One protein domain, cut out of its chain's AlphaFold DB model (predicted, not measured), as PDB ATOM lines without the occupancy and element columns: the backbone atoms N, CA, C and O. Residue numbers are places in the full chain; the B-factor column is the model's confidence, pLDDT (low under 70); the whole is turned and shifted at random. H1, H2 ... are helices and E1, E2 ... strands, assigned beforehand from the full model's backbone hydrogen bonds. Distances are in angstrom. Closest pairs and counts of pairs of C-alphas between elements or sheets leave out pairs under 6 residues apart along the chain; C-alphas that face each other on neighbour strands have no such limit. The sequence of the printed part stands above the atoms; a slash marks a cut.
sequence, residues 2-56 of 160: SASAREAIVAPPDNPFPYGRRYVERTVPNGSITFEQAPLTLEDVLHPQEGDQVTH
ATOM      1  N   SER A   2      16.223 -18.233   2.427       32.50
ATOM      2  CA  SER A   2      17.422 -17.471   2.783       32.50
ATOM      3  C   SER A   2      16.994 -16.449   3.821       32.50
ATOM      4  O   SER A   2      16.184 -15.574   3.525       32.50
ATOM      5  N   ALA A   3      17.458 -16.635   5.053       34.50
ATOM      6  CA  ALA A   3      17.266 -15.674   6.122       34.50
ATOM      7  C   ALA A   3      18.061 -14.414   5.763       34.50
ATOM      8  O   ALA A   3      19.283 -14.461   5.640       34.50
ATOM      9  N   SER A   4      17.354 -13.306   5.542       36.44
ATOM     10  CA  SER A   4      17.963 -11.990   5.385       36.44
ATOM     11  C   SER A   4      18.625 -11.621   6.708       36.44
ATOM     12  O   SER A   4      17.936 -11.447   7.716       36.44
ATOM     13  N   ALA A   5      19.952 -11.536   6.712       36.41
ATOM     14  CA  ALA A   5      20.711 -10.990   7.823       36.41
ATOM     15  C   ALA A   5      20.251  -9.543   8.044       36.41
ATOM     16  O   ALA A   5      20.526  -8.661   7.235       36.41
ATOM     17  N   ARG A   6      19.487  -9.314   9.113       43.75
ATOM     18  CA  ARG A   6      19.309  -7.976   9.673       43.75
ATOM     19  C   ARG A   6      20.671  -7.595  10.239       43.75
ATOM     20  O   ARG A   6      21.081  -8.178  11.242       43.75
ATOM     21  N   GLU A   7      21.397  -6.711   9.566       36.53
ATOM     22  CA  GLU A   7      22.606  -6.118  10.132       36.53
ATOM     23  C   GLU A   7      22.227  -5.454  11.457       36.53
ATOM     24  O   GLU A   7      21.502  -4.461  11.501       36.53
ATOM     25  N   ALA A   8      22.665  -6.058  12.561       45.31
ATOM     26  CA  ALA A   8      22.576  -5.443  13.868       45.31
ATOM     27  C   ALA A   8      23.538  -4.253  13.866       45.31
ATOM     28  O   ALA A   8      24.755  -4.431  13.912       45.31
ATOM     29  N   ILE A   9      22.997  -3.041  13.764       54.28
ATOM     30  CA  ILE A   9      23.782  -1.821  13.930       54.28
ATOM     31  C   ILE A   9      24.367  -1.849  15.348       54.28
ATOM     32  O   ILE A   9      23.636  -1.971  16.331       54.28
ATOM     33  N   VAL A  10      25.695  -1.773  15.450       55.78
ATOM     34  CA  VAL A  10      26.400  -1.709  16.733       55.78
ATOM     35  C   VAL A  10      26.144  -0.331  17.331       55.78
ATOM     36  O   VAL A  10      26.593   0.676  16.785       55.78
ATOM     37  N   ALA A  11      25.392  -0.281  18.431       61.25
ATOM     38  CA  ALA A  11      25.153   0.964  19.145       61.25
ATOM     39  C   ALA A  11      26.487   1.574  19.635       61.25
ATOM     40  O   ALA A  11      27.386   0.819  20.029       61.25
ATOM     41  N   PRO A  12      26.637   2.912  19.616       65.38
ATOM     42  CA  PRO A  12      27.826   3.576  20.140       65.38
ATOM     43  C   PRO A  12      28.124   3.144  21.589       65.38
ATOM     44  O   PRO A  12      27.188   3.033  22.385       65.38
ATOM     45  N   PRO A  13      29.395   2.914  21.977       66.50
ATOM     46  CA  PRO A  13      29.733   2.456  23.331       66.50
ATOM     47  C   PRO A  13      29.289   3.415  24.447       66.50
ATOM     48  O   PRO A  13      29.027   2.989  25.568       66.50
ATOM     49  N   ASP A  14      29.233   4.708  24.142       83.75
ATOM     50  CA  ASP A  14      28.853   5.808  25.029       83.75
ATOM     51  C   ASP A  14      27.341   6.080  25.055       83.75
ATOM     52  O   ASP A  14      26.842   6.695  25.998       83.75
ATOM     53  N   ASN A  15      26.596   5.577  24.067       83.00
ATOM     54  CA  ASN A  15      25.142   5.639  24.016       83.00
ATOM     55  C   ASN A  15      24.572   4.342  23.413       83.00
ATOM     56  O   ASN A  15      24.318   4.286  22.207       83.00
ATOM     57  N   PRO A  16      24.337   3.298  24.229       86.94
ATOM     58  CA  PRO A  16      23.880   2.000  23.737       86.94
ATOM     59  C   PRO A  16      22.442   2.010  23.191       86.94
ATOM     60  O   PRO A  16      22.027   1.022  22.598       86.94
ATOM     61  N   PHE A  17      21.680   3.095  23.376       90.00
ATOM     62  CA  PHE A  17      20.277   3.214  22.964       90.00
ATOM     63  C   PHE A  17      20.015   4.563  22.275       90.00
ATOM     64  O   PHE A  17      19.175   5.332  22.743       90.00
ATOM     65  N   PRO A  18      20.705   4.877  21.162       85.88
ATOM     66  CA  PRO A  18      20.664   6.213  20.566       85.88
ATOM     67  C   PRO A  18      19.265   6.623  20.097       85.88
ATOM     68  O   PRO A  18      18.927   7.801  20.133       85.88
ATOM     69  N   TYR A  19      18.440   5.644  19.725       87.44
ATOM     70  CA  TYR A  19      17.058   5.836  19.292       87.44
ATOM     71  C   TYR A  19      16.035   5.300  20.298       87.44
ATOM     72  O   TYR A  19      14.831   5.367  20.066       87.44
ATOM     73  N   GLY A  20      16.501   4.783  21.439       92.00
ATOM     74  CA  GLY A  20      15.671   4.106  22.425       92.00
ATOM     75  C   GLY A  20      15.832   2.586  22.441       92.00
ATOM     76  O   GLY A  20      16.823   2.037  21.950       92.00
ATOM     77  N   ARG A  21      14.871   1.905  23.071       95.56
ATOM     78  CA  ARG A  21      14.965   0.474  23.400       95.56
ATOM     79  C   ARG A  21      13.644  -0.287  23.274       95.56
ATOM     80  O   ARG A  21      12.569   0.282  23.458       95.56
ATOM     81  N   ARG A  22      13.754  -1.602  23.073       95.62
ATOM     82  CA  ARG A  22      12.673  -2.598  23.171       95.62
ATOM     83  C   ARG A  22      13.043  -3.674  24.190       95.62
ATOM     84  O   ARG A  22      14.202  -4.076  24.265       95.62
ATOM     85  N   TYR A  23      12.059  -4.172  24.936       94.19
ATOM     86  CA  TYR A  23      12.222  -5.369  25.762       94.19
ATOM     87  C   TYR A  23      11.938  -6.621  24.930       94.19
ATOM     88  O   TYR A  23      10.858  -6.762  24.362       94.19
ATOM     89  N   VAL A  24      12.910  -7.527  24.851       92.88
ATOM     90  CA  VAL A  24      12.816  -8.781  24.101       92.88
ATOM     91  C   VAL A  24      12.790  -9.944  25.079       92.88
ATOM     92  O   VAL A  24      13.658 -10.058  25.944       92.88
ATOM     93  N   GLU A  25      11.795 -10.812  24.927       93.00
ATOM     94  CA  GLU A  25      11.687 -12.033  25.716       93.00
ATOM     95  C   GLU A  25      12.786 -13.035  25.330       93.00
ATOM     96  O   GLU A  25      13.036 -13.303  24.149       93.00
ATOM     97  N   ARG A  26      13.451 -13.602  26.336       92.06
ATOM     98  CA  ARG A  26      14.486 -14.625  26.192       92.06
ATOM     99  C   ARG A  26      14.217 -15.783  27.132       92.06
ATOM    100  O   ARG A  26      14.145 -15.606  28.351       92.06
ATOM    101  N   THR A  27      14.154 -16.980  26.565       94.12
ATOM    102  CA  THR A  27      14.181 -18.224  27.332       94.12
ATOM    103  C   THR A  27      15.628 -18.574  27.658       94.12
ATOM    104  O   THR A  27      16.431 -18.835  26.762       94.12
ATOM    105  N   VAL A  28      15.975 -18.574  28.943       90.12
ATOM    106  CA  VAL A  28      17.302 -18.996  29.418       90.12
ATOM    107  C   VAL A  28      17.367 -20.526  29.587       90.12
ATOM    108  O   VAL A  28      16.322 -21.176  29.652       90.12
ATOM    109  N   PRO A  29      18.565 -21.147  29.674       92.25
ATOM    110  CA  PRO A  29      18.716 -22.610  29.635       92.25
ATOM    111  C   PRO A  29      17.955 -23.404  30.708       92.25
ATOM    112  O   PRO A  29      17.686 -24.584  30.521       92.25
ATOM    113  N   ASN A  30      17.601 -22.775  31.831       91.88
ATOM    114  CA  ASN A  30      16.800 -23.386  32.898       91.88
ATOM    115  C   ASN A  30      15.276 -23.332  32.629       91.88
ATOM    116  O   ASN A  30      14.496 -23.717  33.496       91.88
ATOM    117  N   GLY A  31      14.851 -22.828  31.466       90.50
ATOM    118  CA  GLY A  31      13.451 -22.693  31.063       90.50
ATOM    119  C   GLY A  31      12.737 -21.442  31.584       90.50
ATOM    120  O   GLY A  31      11.577 -21.242  31.235       90.50
ATOM    121  N   SER A  32      13.382 -20.588  32.392       91.94
ATOM    122  CA  SER A  32      12.758 -19.334  32.835       91.94
ATOM    123  C   SER A  32      12.766 -18.264  31.741       91.94
ATOM    124  O   SER A  32      13.636 -18.252  30.866       91.94
ATOM    125  N   ILE A  33      11.807 -17.345  31.818       94.94
ATOM    126  CA  ILE A  33      11.707 -16.189  30.927       94.94
ATOM    127  C   ILE A  33      12.433 -14.997  31.553       94.94
ATOM    128  O   ILE A  33      12.245 -14.683  32.728       94.94
ATOM    129  N   THR A  34      13.245 -14.321  30.747       93.81
ATOM    130  CA  THR A  34      13.892 -13.047  31.080       93.81
ATOM    131  C   THR A  34      13.603 -12.020  29.990       93.81
ATOM    132  O   THR A  34      13.307 -12.388  28.856       93.81
ATOM    133  N   PHE A  35      13.680 -10.734  30.332       93.00
ATOM    134  CA  PHE A  35      13.531  -9.641  29.373       93.00
ATOM    135  C   PHE A  35      14.859  -8.908  29.228       93.00
ATOM    136  O   PHE A  35      15.391  -8.376  30.203       93.00
ATOM    137  N   GLU A  36      15.376  -8.859  28.007       93.38
ATOM    138  CA  GLU A  36      16.595  -8.127  27.665       93.38
ATOM    139  C   GLU A  36      16.252  -6.831  26.931       93.38
ATOM    140  O   GLU A  36      15.276  -6.772  26.184       93.38
ATOM    141  N   GLN A  37      17.058  -5.785  27.123       93.75
ATOM    142  CA  GLN A  37      16.919  -4.538  26.370       93.75
ATOM    143  C   GLN A  37      17.704  -4.641  25.062       93.75
ATOM    144  O   GLN A  37      18.909  -4.885  25.083       93.75
ATOM    145  N   ALA A  38      17.030  -4.413  23.938       93.06
ATOM    146  CA  ALA A  38      17.639  -4.295  22.619       93.06
ATOM    147  C   ALA A  38      17.516  -2.848  22.110       93.06
ATOM    148  O   ALA A  38      16.464  -2.234  22.319       93.06
ATOM    149  N   PRO A  39      18.550  -2.286  21.457       94.38
ATOM    150  CA  PRO A  39      18.461  -0.960  20.859       94.38
ATOM    151  C   PRO A  39      17.486  -0.928  19.690       94.38
ATOM    152  O   PRO A  39      17.426  -1.869  18.898       94.38
ATOM    153  N   LEU A  40      16.739   0.171  19.585       92.38
ATOM    154  CA  LEU A  40      15.905   0.445  18.419       92.38
ATOM    155  C   LEU A  40      16.777   0.885  17.244       92.38
ATOM    156  O   LEU A  40      17.745   1.633  17.407       92.38
ATOM    157  N   THR A  41      16.414   0.426  16.053       89.44
ATOM    158  CA  THR A  41      16.951   0.941  14.794       89.44
ATOM    159  C   THR A  41      16.127   2.135  14.311       89.44
ATOM    160  O   THR A  41      15.027   2.382  14.794       89.44
ATOM    161  N   LEU A  42      16.632   2.856  13.311       85.94
ATOM    162  CA  LEU A  42      15.861   3.895  12.625       85.94
ATOM    163  C   LEU A  42      14.566   3.352  11.987       85.94
ATOM    164  O   LEU A  42      13.539   4.019  12.029       85.94
ATOM    165  N   GLU A  43      14.597   2.120  11.474       88.50
ATOM    166  CA  GLU A  43      13.410   1.408  10.980       88.50
ATOM    167  C   GLU A  43      12.395   1.149  12.105       88.50
ATOM    168  O   GLU A  43      11.194   1.280  11.891       88.50
ATOM    169  N   ASP A  44      12.854   0.815  13.318       90.81
ATOM    170  CA  ASP A  44      11.953   0.662  14.468       90.81
ATOM    171  C   ASP A  44      11.361   2.009  14.920       90.81
ATOM    172  O   ASP A  44      10.241   2.035  15.419       90.81
ATOM    173  N   VAL A  45      12.076   3.127  14.743       88.44
ATOM    174  CA  VAL A  45      11.529   4.474  15.007       88.44
ATOM    175  C   VAL A  45      10.478   4.854  13.964       88.44
ATOM    176  O   VAL A  45       9.448   5.422  14.317       88.44
ATOM    177  N   LEU A  46      10.718   4.525  12.692       88.44
ATOM    178  CA  LEU A  46       9.759   4.742  11.609       88.44
ATOM    179  C   LEU A  46       8.493   3.885  11.797       88.44
ATOM    180  O   LEU A  46       7.374   4.380  11.656       88.44
ATOM    181  N   HIS A  47       8.670   2.619  12.187       91.06
ATOM    182  CA  HIS A  47       7.597   1.636  12.336       91.06
ATOM    183  C   HIS A  47       7.584   0.972  13.718       91.06
ATOM    184  O   HIS A  47       7.901  -0.220  13.854       91.06
ATOM    185  N   PRO A  48       7.183   1.711  14.763       90.62
ATOM    186  CA  PRO A  48       7.293   1.228  16.126       90.62
ATOM    187  C   PRO A  48       6.302   0.106  16.432       90.62
ATOM    188  O   PRO A  48       5.128   0.101  16.031       90.62
ATOM    189  N   GLN A  49       6.784  -0.839  17.229       91.19
ATOM    190  CA  GLN A  49       5.994  -1.891  17.847       91.19
ATOM    191  C   GLN A  49       5.415  -1.409  19.180       91.19
ATOM    192  O   GLN A  49       5.835  -0.408  19.772       91.19
ATOM    193  N   GLU A  50       4.398  -2.120  19.653       87.75
ATOM    194  CA  GLU A  50       3.864  -1.881  20.988       87.75
ATOM    195  C   GLU A  50       4.939  -2.182  22.044       87.75
ATOM    196  O   GLU A  50       5.649  -3.183  21.959       87.75
ATOM    197  N   GLY A  51       5.090  -1.281  23.019       88.88
ATOM    198  CA  GLY A  51       6.112  -1.382  24.065       88.88
ATOM    199  C   GLY A  51       7.476  -0.767  23.726       88.88
ATOM    200  O   GLY A  51       8.321  -0.680  24.618       88.88
ATOM    201  N   ASP A  52       7.691  -0.293  22.495       93.12
ATOM    202  CA  ASP A  52       8.906   0.454  22.148       93.12
ATOM    203  C   ASP A  52       9.009   1.767  22.915       93.12
ATOM    204  O   ASP A  52       8.048   2.538  22.993       93.12
ATOM    205  N   GLN A  53      10.207   2.028  23.435       91.94
ATOM    206  CA  GLN A  53      10.552   3.259  24.135       91.94
ATOM    207  C   GLN A  53      11.501   4.076  23.264       91.94
ATOM    208  O   GLN A  53      12.715   3.882  23.340       91.94
ATOM    209  N   VAL A  54      10.942   4.964  22.442       89.81
ATOM    210  CA  VAL A  54      11.697   5.894  21.591       89.81
ATOM    211  C   VAL A  54      12.253   7.036  22.442       89.81
ATOM    212  O   VAL A  54      11.624   7.493  23.399       89.81
ATOM    213  N   THR A  55      13.474   7.470  22.135       88.50
ATOM    214  CA  THR A  55      14.103   8.594  22.840       88.50
ATOM    215  C   THR A  55      13.662   9.922  22.239       88.50
ATOM    216  O   THR A  55      13.716  10.107  21.029       88.50
ATOM    217  N   HIS A  56      13.293  10.872  23.099       87.12
ATOM    218  CA  HIS A  56      12.917  12.226  22.702       87.12
ATOM    219  C   HIS A  56      13.687  13.264  23.517       87.12
ATOM    220  O   HIS A  56      13.963  13.072  24.704       87.12
TER     221      HIS A  56
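This is residues 2 to 56 of the 160 residues of the protein "Uma2 domain-containing protein" of Roseiflexus castenholzii (strain DSM 13941 / HLO8) (UniProt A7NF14). Little here is regular structure: a long hairpin, E1 and E2, has a short helix, H1, and loops gathered at one end, while residues 2 to 7 stick out. The 55 printed residues, 20 in named elements of mixed class, run E1, E2, H1; the sheet is antiparallel. It is loose, with radius of gyration of the C-alphas 12.9 A and spans of 36, 32 and 26 A.

Start at residues 2 to 7, which stand free. Then find the hairpin of E1, residues 20 to 27, and E2, residues 33 to 39, at 151 degrees; N 24 and O 36 are within hydrogen-bond range, 2.8 A. H1, residues 42 to 46, is near E1; its O i to N i+4 pair is within range. Residues 53 to 54 pair antiparallel with 20 to 21.

From C-alpha 20 at (15.671, 4.106, 22.425) E1 runs 22.9 A; E2 runs 19.5 A. H1 ends at C-alpha 46, (9.759, 4.742, 11.609), after 6.2 A.

C-alphas 30 and 56 are farthest apart, 37.2 A. The printed part has no cut; pLDDT is under 70 in residues 2 to 13.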